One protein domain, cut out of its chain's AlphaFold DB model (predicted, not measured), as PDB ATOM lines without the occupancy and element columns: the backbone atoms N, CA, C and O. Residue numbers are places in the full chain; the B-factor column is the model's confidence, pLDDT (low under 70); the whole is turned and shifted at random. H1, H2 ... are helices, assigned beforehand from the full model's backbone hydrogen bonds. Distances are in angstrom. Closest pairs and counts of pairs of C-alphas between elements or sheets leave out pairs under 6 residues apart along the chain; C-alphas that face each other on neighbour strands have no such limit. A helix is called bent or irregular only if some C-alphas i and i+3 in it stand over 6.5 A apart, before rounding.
ATOM      1  N   PHE A 414     162.975 139.406 250.182       80.62
ATOM      2  CA  PHE A 414     164.074 139.135 251.099       80.62
ATOM      3  C   PHE A 414     165.388 139.710 250.573       80.62
ATOM      4  O   PHE A 414     166.083 140.418 251.309       80.62
ATOM      5  N   ILE A 415     165.722 139.489 249.299       79.06
ATOM      6  CA  ILE A 415     166.922 140.083 248.687       79.06
ATOM      7  C   ILE A 415     166.821 141.614 248.664       79.06
ATOM      8  O   ILE A 415     167.804 142.304 248.964       79.06
ATOM      9  N   GLY A 416     165.635 142.165 248.400       76.25
ATOM     10  CA  GLY A 416     165.380 143.606 248.483       76.25
ATOM     11  C   GLY A 416     165.665 144.190 249.873       76.25
ATOM     12  O   GLY A 416     166.348 145.215 249.993       76.25
ATOM     13  N   ALA A 417     165.209 143.524 250.936       78.38
ATOM     14  CA  ALA A 417     165.419 143.960 252.318       78.38
ATOM     15  C   ALA A 417     166.871 143.763 252.799       78.38
ATOM     16  O   ALA A 417     167.455 144.637 253.454       78.38
ATOM     17  N   VAL A 418     167.476 142.622 252.462       83.56
ATOM     18  CA  VAL A 418     168.819 142.250 252.927       83.56
ATOM     19  C   VAL A 418     169.903 143.019 252.186       83.56
ATOM     20  O   VAL A 418     170.845 143.483 252.825       83.56
ATOM     21  N   SER A 419     169.780 143.233 250.874       80.88
ATOM     22  CA  SER A 419     170.816 143.912 250.073       80.88
ATOM     23  C   SER A 419     171.195 145.292 250.624       80.88
ATOM     24  O   SER A 419     172.373 145.651 250.653       80.88
ATOM     25  N   ARG A 420     170.217 146.046 251.139       80.94
ATOM     26  CA  ARG A 420     170.431 147.381 251.722       80.94
ATOM     27  C   ARG A 420     171.085 147.346 253.102       80.94
ATOM     28  O   ARG A 420     171.804 148.273 253.462       80.94
ATOM     29  N   THR A 421     170.828 146.299 253.883       85.69
ATOM     30  CA  THR A 421     171.316 146.166 255.268       85.69
ATOM     31  C   THR A 421     172.603 145.348 255.369       85.69
ATOM     32  O   THR A 421     173.326 145.448 256.362       85.69
ATOM     33  N   PHE A 422     172.952 144.605 254.318       84.94
ATOM     34  CA  PHE A 422     174.120 143.734 254.267       84.94
ATOM     35  C   PHE A 422     175.449 144.440 254.605       84.94
ATOM     36  O   PHE A 422     176.180 143.923 255.454       84.94
ATOM     37  N   PRO A 423     175.772 145.639 254.069       86.12
ATOM     38  CA  PRO A 423     177.018 146.326 254.424       86.12
ATOM     39  C   PRO A 423     177.107 146.683 255.912       86.12
ATOM     40  O   PRO A 423     178.188 146.641 256.497       86.12
ATOM     41  N   LEU A 424     175.975 146.996 256.547       89.12
ATOM     42  CA  LEU A 424     175.928 147.325 257.969       89.12
ATOM     43  C   LEU A 424     176.244 146.094 258.825       89.12
ATOM     44  O   LEU A 424     177.051 146.189 259.751       89.12
ATOM     45  N   PHE A 425     175.686 144.929 258.485       85.38
ATOM     46  CA  PHE A 425     176.026 143.672 259.159       85.38
ATOM     47  C   PHE A 425     177.504 143.304 258.987       85.38
ATOM     48  O   PHE A 425     178.138 142.877 259.952       85.38
ATOM     49  N   MET A 426     178.078 143.539 257.802       82.88
ATOM     50  CA  MET A 426     179.506 143.301 257.555       82.88
ATOM     51  C   MET A 426     180.399 144.199 258.422       82.88
ATOM     52  O   MET A 426     181.347 143.717 259.042       82.88
ATOM     53  N   VAL A 427     180.070 145.489 258.549       87.94
ATOM     54  CA  VAL A 427     180.809 146.414 259.429       87.94
ATOM     55  C   VAL A 427     180.690 146.003 260.900       87.94
ATOM     56  O   VAL A 427     181.691 146.007 261.618       87.94
ATOM     57  N   LEU A 428     179.496 145.604 261.354       88.00
ATOM     58  CA  LEU A 428     179.288 145.130 262.726       88.00
ATOM     59  C   LEU A 428     180.088 143.858 263.033       88.00
ATOM     60  O   LEU A 428     180.623 143.736 264.132       88.00
ATOM     61  N   ALA A 429     180.226 142.938 262.078       84.44
ATOM     62  CA  ALA A 429     181.019 141.723 262.264       84.44
ATOM     63  C   ALA A 429     182.520 142.024 262.443       84.44
ATOM     64  O   ALA A 429     183.205 141.362 263.226       84.44
ATOM     65  N   TRP A 430     183.040 143.046 261.756       85.94
ATOM     66  CA  TRP A 430     184.464 143.405 261.791       85.94
ATOM     67  C   TRP A 430     184.832 144.488 262.803       85.94
ATOM     68  O   TRP A 430     186.015 144.809 262.956       85.94
ATOM     69  N   ILE A 431     183.864 145.048 263.530       91.12
ATOM     70  CA  ILE A 431     184.152 146.101 264.509       91.12
ATOM     71  C   ILE A 431     185.103 145.605 265.603       91.12
ATOM     72  O   ILE A 431     186.037 146.310 265.990       91.12
ATOM     73  N   TYR A 432     184.919 144.362 266.055       88.69
ATOM     74  CA  TYR A 432     185.741 143.757 267.098       88.69
ATOM     75  C   TYR A 432     187.165 143.473 266.612       88.69
ATOM     76  O   TYR A 432     188.129 143.862 267.274       88.69
ATOM     77  N   THR A 433     187.313 142.844 265.442       86.75
ATOM     78  CA  THR A 433     188.630 142.521 264.870       86.75
ATOM     79  C   THR A 433     189.423 143.792 264.576       86.75
ATOM     80  O   THR A 433     190.584 143.895 264.970       86.75
ATOM     81  N   THR A 434     188.775 144.808 263.997       87.56
ATOM     82  CA  THR A 434     189.380 146.124 263.744       87.56
ATOM     83  C   THR A 434     189.812 146.800 265.047       87.56
ATOM     84  O   THR A 434     190.938 147.289 265.146       87.56
ATOM     85  N   SER A 435     188.967 146.774 266.083       91.44
ATOM     86  CA  SER A 435     189.289 147.358 267.394       91.44
ATOM     87  C   SER A 435     190.489 146.676 268.057       91.44
ATOM     88  O   SER A 435     191.348 147.351 268.626       91.44
ATOM     89  N   MET A 436     190.584 145.348 267.956       90.62
ATOM     90  CA  MET A 436     191.714 144.592 268.498       90.62
ATOM     91  C   MET A 436     193.030 144.905 267.778       90.62
ATOM     92  O   MET A 436     194.047 145.099 268.443       90.62
ATOM     93  N   ILE A 437     193.020 145.033 266.449       90.06
ATOM     94  CA  ILE A 437     194.216 145.415 265.677       90.06
ATOM     95  C   ILE A 437     194.680 146.824 266.066       90.06
ATOM     96  O   ILE A 437     195.861 147.034 266.345       90.06
ATOM     97  N   VAL A 438     193.753 147.786 266.157       91.94
ATOM     98  CA  VAL A 438     194.075 149.159 266.582       91.94
ATOM     99  C   VAL A 438     194.670 149.168 267.990       91.94
ATOM    100  O   VAL A 438     195.683 149.833 268.211       91.94
ATOM    101  N   LYS A 439     194.099 148.398 268.926       93.50
ATOM    102  CA  LYS A 439     194.649 148.248 270.280       93.50
ATOM    103  C   LYS A 439     196.098 147.756 270.241       93.50
ATOM    104  O   LYS A 439     196.940 148.355 270.906       93.50
ATOM    105  N   SER A 440     196.403 146.724 269.458       90.12
ATOM    106  CA  SER A 440     197.765 146.183 269.336       90.12
ATOM    107  C   SER A 440     198.750 147.200 268.748       90.12
ATOM    108  O   SER A 440     199.845 147.364 269.284       90.12
ATOM    109  N   ILE A 441     198.348 147.953 267.717       90.69
ATOM    110  CA  ILE A 441     199.180 149.012 267.117       90.69
ATOM    111  C   ILE A 441     199.475 150.123 268.131       90.69
ATOM    112  O   ILE A 441     200.602 150.615 268.221       90.69
ATOM    113  N   VAL A 442     198.458 150.556 268.880       93.69
ATOM    114  CA  VAL A 442     198.616 151.604 269.897       93.69
ATOM    115  C   VAL A 442     199.484 151.106 271.048       93.69
ATOM    116  O   VAL A 442     200.352 151.848 271.498       93.69
ATOM    117  N   HIS A 443     199.322 149.851 271.461       93.00
ATOM    118  CA  HIS A 443     200.130 149.249 272.515       93.00
ATOM    119  C   HIS A 443     201.615 149.132 272.125       93.00
ATOM    120  O   HIS A 443     202.492 149.472 272.918       93.00
ATOM    121  N   GLU A 444     201.921 148.754 270.877       91.38
ATOM    122  CA  GLU A 444     203.304 148.757 270.370       91.38
ATOM    123  C   GLU A 444     203.917 150.170 270.400       91.38
ATOM    124  O   GLU A 444     205.085 150.350 270.768       91.38
ATOM    125  N   LYS A 445     203.126 151.187 270.030       89.69
ATOM    126  CA  LYS A 445     203.554 152.593 270.051       89.69
ATOM    127  C   LYS A 445     203.752 153.123 271.470       89.69
ATOM    128  O   LYS A 445     204.717 153.851 271.697       89.69
ATOM    129  N   GLU A 446     202.881 152.761 272.407       94.62
ATOM    130  CA  GLU A 446     202.970 153.143 273.821       94.62
ATOM    131  C   GLU A 446     204.283 152.653 274.440       94.62
ATOM    132  O   GLU A 446     205.023 153.432 275.042       94.62
ATOM    133  N   LEU A 447     204.631 151.388 274.189       94.12
ATOM    134  CA  LEU A 447     205.881 150.778 274.645       94.12
ATOM    135  C   LEU A 447     207.116 151.242 273.853       94.12
ATOM    136  O   LEU A 447     208.234 150.820 274.149       94.12
ATOM    137  N   ARG A 448     206.934 152.104 272.840       91.31
ATOM    138  CA  ARG A 448     207.977 152.595 271.920       91.31
ATOM    139  C   ARG A 448     208.753 151.473 271.214       91.31
ATOM    140  O   ARG A 448     209.861 151.705 270.730       91.31
ATOM    141  N   LEU A 449     208.166 150.280 271.094       88.25
ATOM    142  CA  LEU A 449     208.814 149.111 270.483       88.25
ATOM    143  C   LEU A 449     209.147 149.356 269.011       88.25
ATOM    144  O   LEU A 449     210.216 148.958 268.546       88.25
ATOM    145  N   LYS A 450     208.287 150.104 268.311       87.25
ATOM    146  CA  LYS A 450     208.544 150.564 266.946       87.25
ATOM    147  C   LYS A 450     209.864 151.333 266.824       87.25
ATOM    148  O   LYS A 450     210.624 151.112 265.886       87.25
ATOM    149  N   GLU A 451     210.162 152.221 267.774       88.31
ATOM    150  CA  GLU A 451     211.376 153.040 267.706       88.31
ATOM    151  C   GLU A 451     212.628 152.259 268.075       88.31
ATOM    152  O   GLU A 451     213.668 152.451 267.448       88.31
ATOM    153  N   THR A 452     212.516 151.315 269.007       91.00
ATOM    154  CA  THR A 452     213.594 150.369 269.314       91.00
ATOM    155  C   THR A 452     213.959 149.525 268.089       91.00
ATOM    156  O   THR A 452     215.137 149.405 267.759       91.00
ATOM    157  N   MET A 453     212.970 149.003 267.353       89.38
ATOM    158  CA  MET A 453     213.211 148.236 266.121       89.38
ATOM    159  C   MET A 453     213.759 149.104 264.979       89.38
ATOM    160  O   MET A 453     214.604 148.647 264.206       89.38
ATOM    161  N   ARG A 454     213.363 150.380 264.910       88.31
ATOM    162  CA  ARG A 454     213.958 151.345 263.975       88.31
ATOM    163  C   ARG A 454     215.434 151.610 264.288       88.31
ATOM    164  O   ARG A 454     216.241 151.685 263.365       88.31
ATOM    165  N   VAL A 455     215.809 151.698 265.568       91.31
ATOM    166  CA  VAL A 455     217.217 151.812 266.002       91.31
ATOM    167  C   VAL A 455     218.015 150.544 265.671       91.31
ATOM    168  O   VAL A 455     219.193 150.642 265.341       91.31
ATOM    169  N   MET A 456     217.376 149.369 265.666       91.94
ATOM    170  CA  MET A 456     217.976 148.102 265.217       91.94
ATOM    171  C   MET A 456     218.138 147.990 263.685       91.94
ATOM    172  O   MET A 456     218.649 146.982 263.203       91.94
ATOM    173  N   GLY A 457     217.740 149.010 262.916       90.06
ATOM    174  CA  GLY A 457     217.933 149.077 261.464       90.06
ATOM    175  C   GLY A 457     216.719 148.671 260.623       90.06
ATOM    176  O   GLY A 457     216.842 148.572 259.402       90.06
ATOM    177  N   LEU A 458     215.543 148.453 261.229       90.88
ATOM    178  CA  LEU A 458     214.330 148.106 260.486       90.88
ATOM    179  C   LEU A 458     213.673 149.349 259.860       90.88
ATOM    180  O   LEU A 458     213.439 150.366 260.517       90.88
ATOM    181  N   GLY A 459     213.355 149.271 258.568       88.69
ATOM    182  CA  GLY A 459     212.686 150.352 257.843       88.69
ATOM    183  C   GLY A 459     211.200 150.479 258.204       88.69
ATOM    184  O   GLY A 459     210.512 149.487 258.425       88.69
ATOM    185  N   ASN A 460     210.657 151.703 258.168       87.38
ATOM    186  CA  ASN A 460     209.234 151.968 258.450       87.38
ATOM    187  C   ASN A 460     208.279 151.172 257.537       87.38
ATOM    188  O   ASN A 460     207.193 150.800 257.968       87.38
ATOM    189  N   GLY A 461     208.686 150.884 256.293       89.38
ATOM    190  CA  GLY A 461     207.889 150.094 255.347       89.38
ATOM    191  C   GLY A 461     207.618 148.664 255.825       89.38
ATOM    192  O   GLY A 461     206.506 148.178 255.663       89.38
ATOM    193  N   ILE A 462     208.586 148.022 256.489       89.56
ATOM    194  CA  ILE A 462     208.444 146.643 256.988       89.56
ATOM    195  C   ILE A 462     207.406 146.574 258.110       89.56
ATOM    196  O   ILE A 462     206.611 145.642 258.141       89.56
ATOM    197  N   HIS A 463     207.338 147.595 258.970       87.12
ATOM    198  CA  HIS A 463     206.291 147.684 259.990       87.12
ATOM    199  C   HIS A 463     204.892 147.775 259.366       87.12
ATOM    200  O   HIS A 463     203.981 147.085 259.807       87.12
ATOM    201  N   TRP A 464     204.709 148.591 258.322       87.69
ATOM    202  CA  TRP A 464     203.421 148.680 257.621       87.69
ATOM    203  C   TRP A 464     203.041 147.373 256.927       87.69
ATOM    204  O   TRP A 464     201.876 146.987 256.968       87.69
ATOM    205  N   VAL A 465     204.009 146.672 256.331       90.81
ATOM    206  CA  VAL A 465     203.784 145.345 255.741       90.81
ATOM    207  C   VAL A 465     203.396 144.326 256.814       90.81
ATOM    208  O   VAL A 465     202.423 143.608 256.615       90.81
ATOM    209  N   GLY A 466     204.079 144.312 257.963       90.06
ATOM    210  CA  GLY A 466     203.743 143.439 259.094       90.06
ATOM    211  C   GLY A 466     202.302 143.639 259.563       90.06
ATOM    212  O   GLY A 466     201.511 142.702 259.537       90.06
ATOM    213  N   TRP A 467     201.913 144.885 259.847       89.25
ATOM    214  CA  TRP A 467     200.538 145.207 260.243       89.25
ATOM    215  C   TRP A 467     199.501 144.904 259.151       89.25
ATOM    216  O   TRP A 467     198.372 144.515 259.452       89.25
ATOM    217  N   THR A 468     199.869 145.052 257.876       89.25
ATOM    218  CA  THR A 468     198.995 144.698 256.748       89.25
ATOM    219  C   THR A 468     198.752 143.193 256.707       89.25
ATOM    220  O   THR A 468     197.609 142.770 256.580       89.25
ATOM    221  N   ILE A 469     199.791 142.372 256.865       90.75
ATOM    222  CA  ILE A 469     199.658 140.910 256.884       90.75
ATOM    223  C   ILE A 469     198.858 140.467 258.116       90.75
ATOM    224  O   ILE A 469     197.889 139.720 257.971       90.75
ATOM    225  N   ASP A 470     199.189 140.992 259.296       85.88
ATOM    226  CA  ASP A 470     198.517 140.639 260.553       85.88
ATOM    227  C   ASP A 470     197.035 141.037 260.572       85.88
ATOM    228  O   ASP A 470     196.219 140.363 261.198       85.88
ATOM    229  N   SER A 471     196.659 142.108 259.868       87.12
ATOM    230  CA  SER A 471     195.255 142.510 259.712       87.12
ATOM    231  C   SER A 471     194.517 141.725 258.623       87.12
ATOM    232  O   SER A 471     193.351 141.367 258.803       87.12
ATOM    233  N   LEU A 472     195.184 141.412 257.510       87.50
ATOM    234  CA  LEU A 472     194.580 140.759 256.350       87.50
ATOM    235  C   LEU A 472     194.277 139.278 256.605       87.50
ATOM    236  O   LEU A 472     193.229 138.791 256.185       87.50
ATOM    237  N   VAL A 473     195.154 138.557 257.304       87.12
ATOM    238  CA  VAL A 473     194.989 137.121 257.589       87.12
ATOM    239  C   VAL A 473     193.673 136.799 258.322       87.12
ATOM    240  O   VAL A 473     192.906 135.978 257.808       87.12
ATOM    241  N   PRO A 474     193.341 137.423 259.473       83.12
ATOM    242  CA  PRO A 474     192.076 137.150 260.151       83.12
ATOM    243  C   PRO A 474     190.869 137.614 259.327       83.12
ATOM    244  O   PRO A 474     189.839 136.941 259.329       83.12
ATOM    245  N   MET A 475     190.989 138.713 258.572       84.31
ATOM    246  CA  MET A 475     189.922 139.171 257.676       84.31
ATOM    247  C   MET A 475     189.628 138.146 256.574       84.31
ATOM    248  O   MET A 475     188.475 137.746 256.417       84.31
ATOM    249  N   LEU A 476     190.651 137.645 255.876       88.81
ATOM    250  CA  LEU A 476     190.504 136.618 254.838       88.81
ATOM    251  C   LEU A 476     189.887 135.330 255.383       88.81
ATOM    252  O   LEU A 476     189.026 134.744 254.730       88.81
ATOM    253  N   PHE A 477     190.276 134.918 256.590       87.50
ATOM    254  CA  PHE A 477     189.693 133.749 257.241       87.50
ATOM    255  C   PHE A 477     188.190 133.928 257.498       87.50
ATOM    256  O   PHE A 477     187.394 133.051 257.158       87.50
ATOM    257  N   THR A 478     187.775 135.085 258.030       84.69
ATOM    258  CA  THR A 478     186.344 135.370 258.245       84.69
ATOM    259  C   THR A 478     185.557 135.458 256.937       84.69
ATOM    260  O   THR A 478     184.450 134.930 256.866       84.69
ATOM    261  N   ILE A 479     186.133 136.054 255.885       86.00
ATOM    262  CA  ILE A 479     185.511 136.137 254.557       86.00
ATOM    263  C   ILE A 479     185.328 134.738 253.968       86.00
ATOM    264  O   ILE A 479     184.240 134.423 253.502       86.00
ATOM    265  N   ALA A 480     186.347 133.876 254.039       88.62
ATOM    266  CA  ALA A 480     186.263 132.511 253.527       88.62
ATOM    267  C   ALA A 480     185.144 131.708 254.210       88.62
ATOM    268  O   ALA A 480     184.364 131.044 253.529       88.62
ATOM    269  N   ILE A 481     185.016 131.814 255.537       86.12
ATOM    270  CA  ILE A 481     183.927 131.169 256.284       86.12
ATOM    271  C   ILE A 481     182.566 131.719 255.849       86.12
ATOM    272  O   ILE A 481     181.663 130.935 255.561       86.12
ATOM    273  N   LEU A 482     182.414 133.045 255.757       81.06
ATOM    274  CA  LEU A 482     181.166 133.670 255.307       81.06
ATOM    275  C   LEU A 482     180.794 133.240 253.882       81.06
ATOM    276  O   LEU A 482     179.642 132.899 253.634       81.06
ATOM    277  N   SER A 483     181.756 133.186 252.960       82.94
ATOM    278  CA  SER A 483     181.532 132.715 251.591       82.94
ATOM    279  C   SER A 483     181.098 131.249 251.548       82.94
ATOM    280  O   SER A 483     180.171 130.918 250.814       82.94
ATOM    281  N   ILE A 484     181.709 130.376 252.357       84.62
ATOM    282  CA  ILE A 484     181.299 128.967 252.451       84.62
ATOM    283  C   ILE A 484     179.865 128.867 252.981       84.62
ATOM    284  O   ILE A 484     179.055 128.161 252.388       84.62
ATOM    285  N   ILE A 485     179.522 129.607 254.039       81.94
ATOM    286  CA  ILE A 485     178.164 129.617 254.603       81.94
ATOM    287  C   ILE A 485     177.144 130.135 253.585       81.94
ATOM    288  O   ILE A 485     176.072 129.560 253.466       81.94
ATOM    289  N   LEU A 486     177.460 131.185 252.825       73.19
ATOM    290  CA  LEU A 486     176.532 131.747 251.839       73.19
ATOM    291  C   LEU A 486     176.290 130.809 250.649       73.19
ATOM    292  O   LEU A 486     175.161 130.707 250.169       73.19
ATOM    293  N   VAL A 487     177.332 130.114 250.186       73.88
ATOM    294  CA  VAL A 487     177.239 129.171 249.061       73.88
ATOM    295  C   VAL A 487     176.548 127.874 249.481       73.88
ATOM    296  O   VAL A 487     175.644 127.410 248.793       73.88
ATOM    297  N   TRP A 488     176.944 127.294 250.615       73.75
ATOM    298  CA  TRP A 488     176.423 126.002 251.076       73.75
ATOM    299  C   TRP A 488     175.128 126.120 251.879       73.75
ATOM    300  O   TRP A 488     174.344 125.178 251.919       73.75
ATOM    301  N   GLY A 489     174.867 127.276 252.484       66.56
ATOM    302  CA  GLY A 489     173.638 127.574 253.218       66.56
ATOM    303  C   GLY A 489     172.457 127.949 252.326       66.56
ATOM    304  O   GLY A 489     171.557 128.614 252.815       66.56
ATOM    305  N   THR A 490     172.497 127.594 251.033       59.81
ATOM    306  CA  THR A 490     171.465 127.813 249.995       59.81
ATOM    307  C   THR A 490     171.003 129.258 249.753       59.81
ATOM    308  O   THR A 490     170.302 129.501 248.775       59.81
ATOM    309  N   VAL A 491     171.465 130.242 250.532       61.56
ATOM    310  CA  VAL A 491     171.139 131.671 250.364       61.56
ATOM    311  C   VAL A 491     171.625 132.212 249.015       61.56
ATOM    312  O   VAL A 491     170.898 132.948 248.355       61.56
ATOM    313  N   ALA A 492     172.817 131.819 248.553       52.00
ATOM    314  CA  ALA A 492     173.304 132.206 247.225       52.00
ATOM    315  C   ALA A 492     172.667 131.379 246.089       52.00
ATOM    316  O   ALA A 492     172.463 131.898 244.991       52.00
ATOM    317  N   VAL A 493     172.320 130.111 246.344       49.22
ATOM    318  CA  VAL A 493     171.738 129.201 245.338       49.22
ATOM    319  C   VAL A 493     170.323 129.631 244.952       49.22
ATOM    320  O   VAL A 493     170.004 129.618 243.766       49.22
ATOM    321  N   MET A 494     169.520 130.136 245.897       49.34
ATOM    322  CA  MET A 494     168.196 130.696 245.583       49.34
ATOM    323  C   MET A 494     168.273 131.885 244.608       49.34
ATOM    324  O   MET A 494     167.392 132.034 243.766       49.34
ATOM    325  N   SER A 495     169.364 132.665 244.630       48.19
ATOM    326  CA  SER A 495     169.579 133.751 243.658       48.19
ATOM    327  C   SER A 495     169.992 133.258 242.259       48.19
ATOM    328  O   SER A 495     169.623 133.865 241.258       48.19
ATOM    329  N   TYR A 496     170.721 132.138 242.165       44.66
ATOM    330  CA  TYR A 496     171.234 131.604 240.894       44.66
ATOM    331  C   TYR A 496     170.228 130.686 240.181       44.66
ATOM    332  O   TYR A 496     170.110 130.714 238.957       44.66
ATOM    333  N   GLU A 497     169.462 129.897 240.932       42.12
ATOM    334  CA  GLU A 497     168.448 128.983 240.383       42.12
ATOM    335  C   GLU A 497     167.182 129.731 239.920       42.12
ATOM    336  O   GLU A 497     166.493 129.288 239.004       42.12
ATOM    337  N   SER A 498     166.949 130.920 240.483       43.06
ATOM    338  CA  SER A 498     166.002 131.936 240.003       43.06
ATOM    339  C   SER A 498     166.427 132.530 238.645       43.06
ATOM    340  O   SER A 498     165.609 132.648 237.736       43.06
ATOM    341  N   SER A 499     167.723 132.798 238.441       42.59
ATOM    342  CA  SER A 499     168.236 133.386 237.192       42.59
ATOM    343  C   SER A 499     168.348 132.405 236.011       42.59
ATOM    344  O   SER A 499     168.422 132.863 234.876       42.59
ATOM    345  N   ASN A 500     168.388 131.087 236.255       37.25
ATOM    346  CA  ASN A 500     168.565 130.050 235.219       37.25
ATOM    347  C   ASN A 500     167.276 129.288 234.853       37.25
ATOM    348  O   ASN A 500     167.329 128.336 234.075       37.25
ATOM    349  N   LYS A 501     166.122 129.677 235.409       39.84
ATOM    350  CA  LYS A 501     164.796 129.193 234.979       39.84
ATOM    351  C   LYS A 501     164.097 130.134 233.982       39.84
ATOM    352  O   LYS A 501     162.893 129.999 233.777       39.84
TER     353      LYS A 501
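Overview. This is residues 414 to 501 of the 502 residues of an uncharacterized protein of Cimex lectularius (UniProt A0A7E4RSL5). Two long helices, H1 and H3, run opposite ways and cross at a shallow angle as a long, thin rod, with the short helix H2 in the turn where the chain folds back at one end. The small helix H4 follows H3 at the other end, set off from it at a steep angle. The long pair is loosely joined: H1 and H3 meet over one part of each, and residues 416 to 425 of H1 stand free. The printed part has 88 residues with four named helices in the order H1, H2, H3, H4 and no named strand, and its class is all helix. It is extended, with a radius of gyration of the C-alphas of 19.6 A and spans of 65 by 20 by 16 A.

Arrangement. Start with H1, residues 414 to 446, which has a kink of 49 degrees near residue 421. At its far end look for H2, residues 449 to 455: the two are close but not clearly touching, with Glu 444 and Lys 450 their closest C-alphas at 6.5 A. From H2 go on to H3, residues 460 to 488; these two are also close but not clearly touching, with the C-alphas of Arg 454 and Asn 460 closest at 7.3 A. H3 touches H1 with residues 467 to 474 alone, against residues 433 to 441 of H1. Their closest C-alphas are those of Ile 437 and Ser 471, 6.7 A apart, and they run opposite ways at a shallow tilt of 30 degrees. Last comes H4, residues 491 to 499, close to H3 but not clearly touching it, at a steep tilt of 65 degrees; the C-alphas of Leu 486 and Ala 492 are closest, at 5.6 A. H4 is apart from H1 and from H2. In H2 every O i to N i+4 pair is within hydrogen-bond range; the figures are 23 of 29 in H1, 23 of 25 in H3 and 3 of 5 in H4.

Along the chain. Find C-alpha 414 at (164.074, 139.135, 251.099); from there H1 runs 47.2 A to C-alpha 446 at (202.970, 153.143, 273.821). It is irregular, with C-alphas 420 and 423 7.2 A apart. H2 is 9.9 A long. H3 runs 42.5 A from Asn 460 to Trp 488; it is neither bent nor irregular, but only just: C-alphas 471 and 474 are 6.2 A apart. H4, 13.6 A long, ends at C-alpha 499 at (168.236, 133.386, 237.192).

Size, cuts and confidence. The two C-alphas farthest apart are those of Val 455 and Lys 501, at 65.0 A. The printed part has no cut, and its three links, H1 to H2, H2 to H3 and H3 to H4, are tight. The mean pLDDT of the printed part is 81.4; look at residues 489 to 501 for the 13 values under 70.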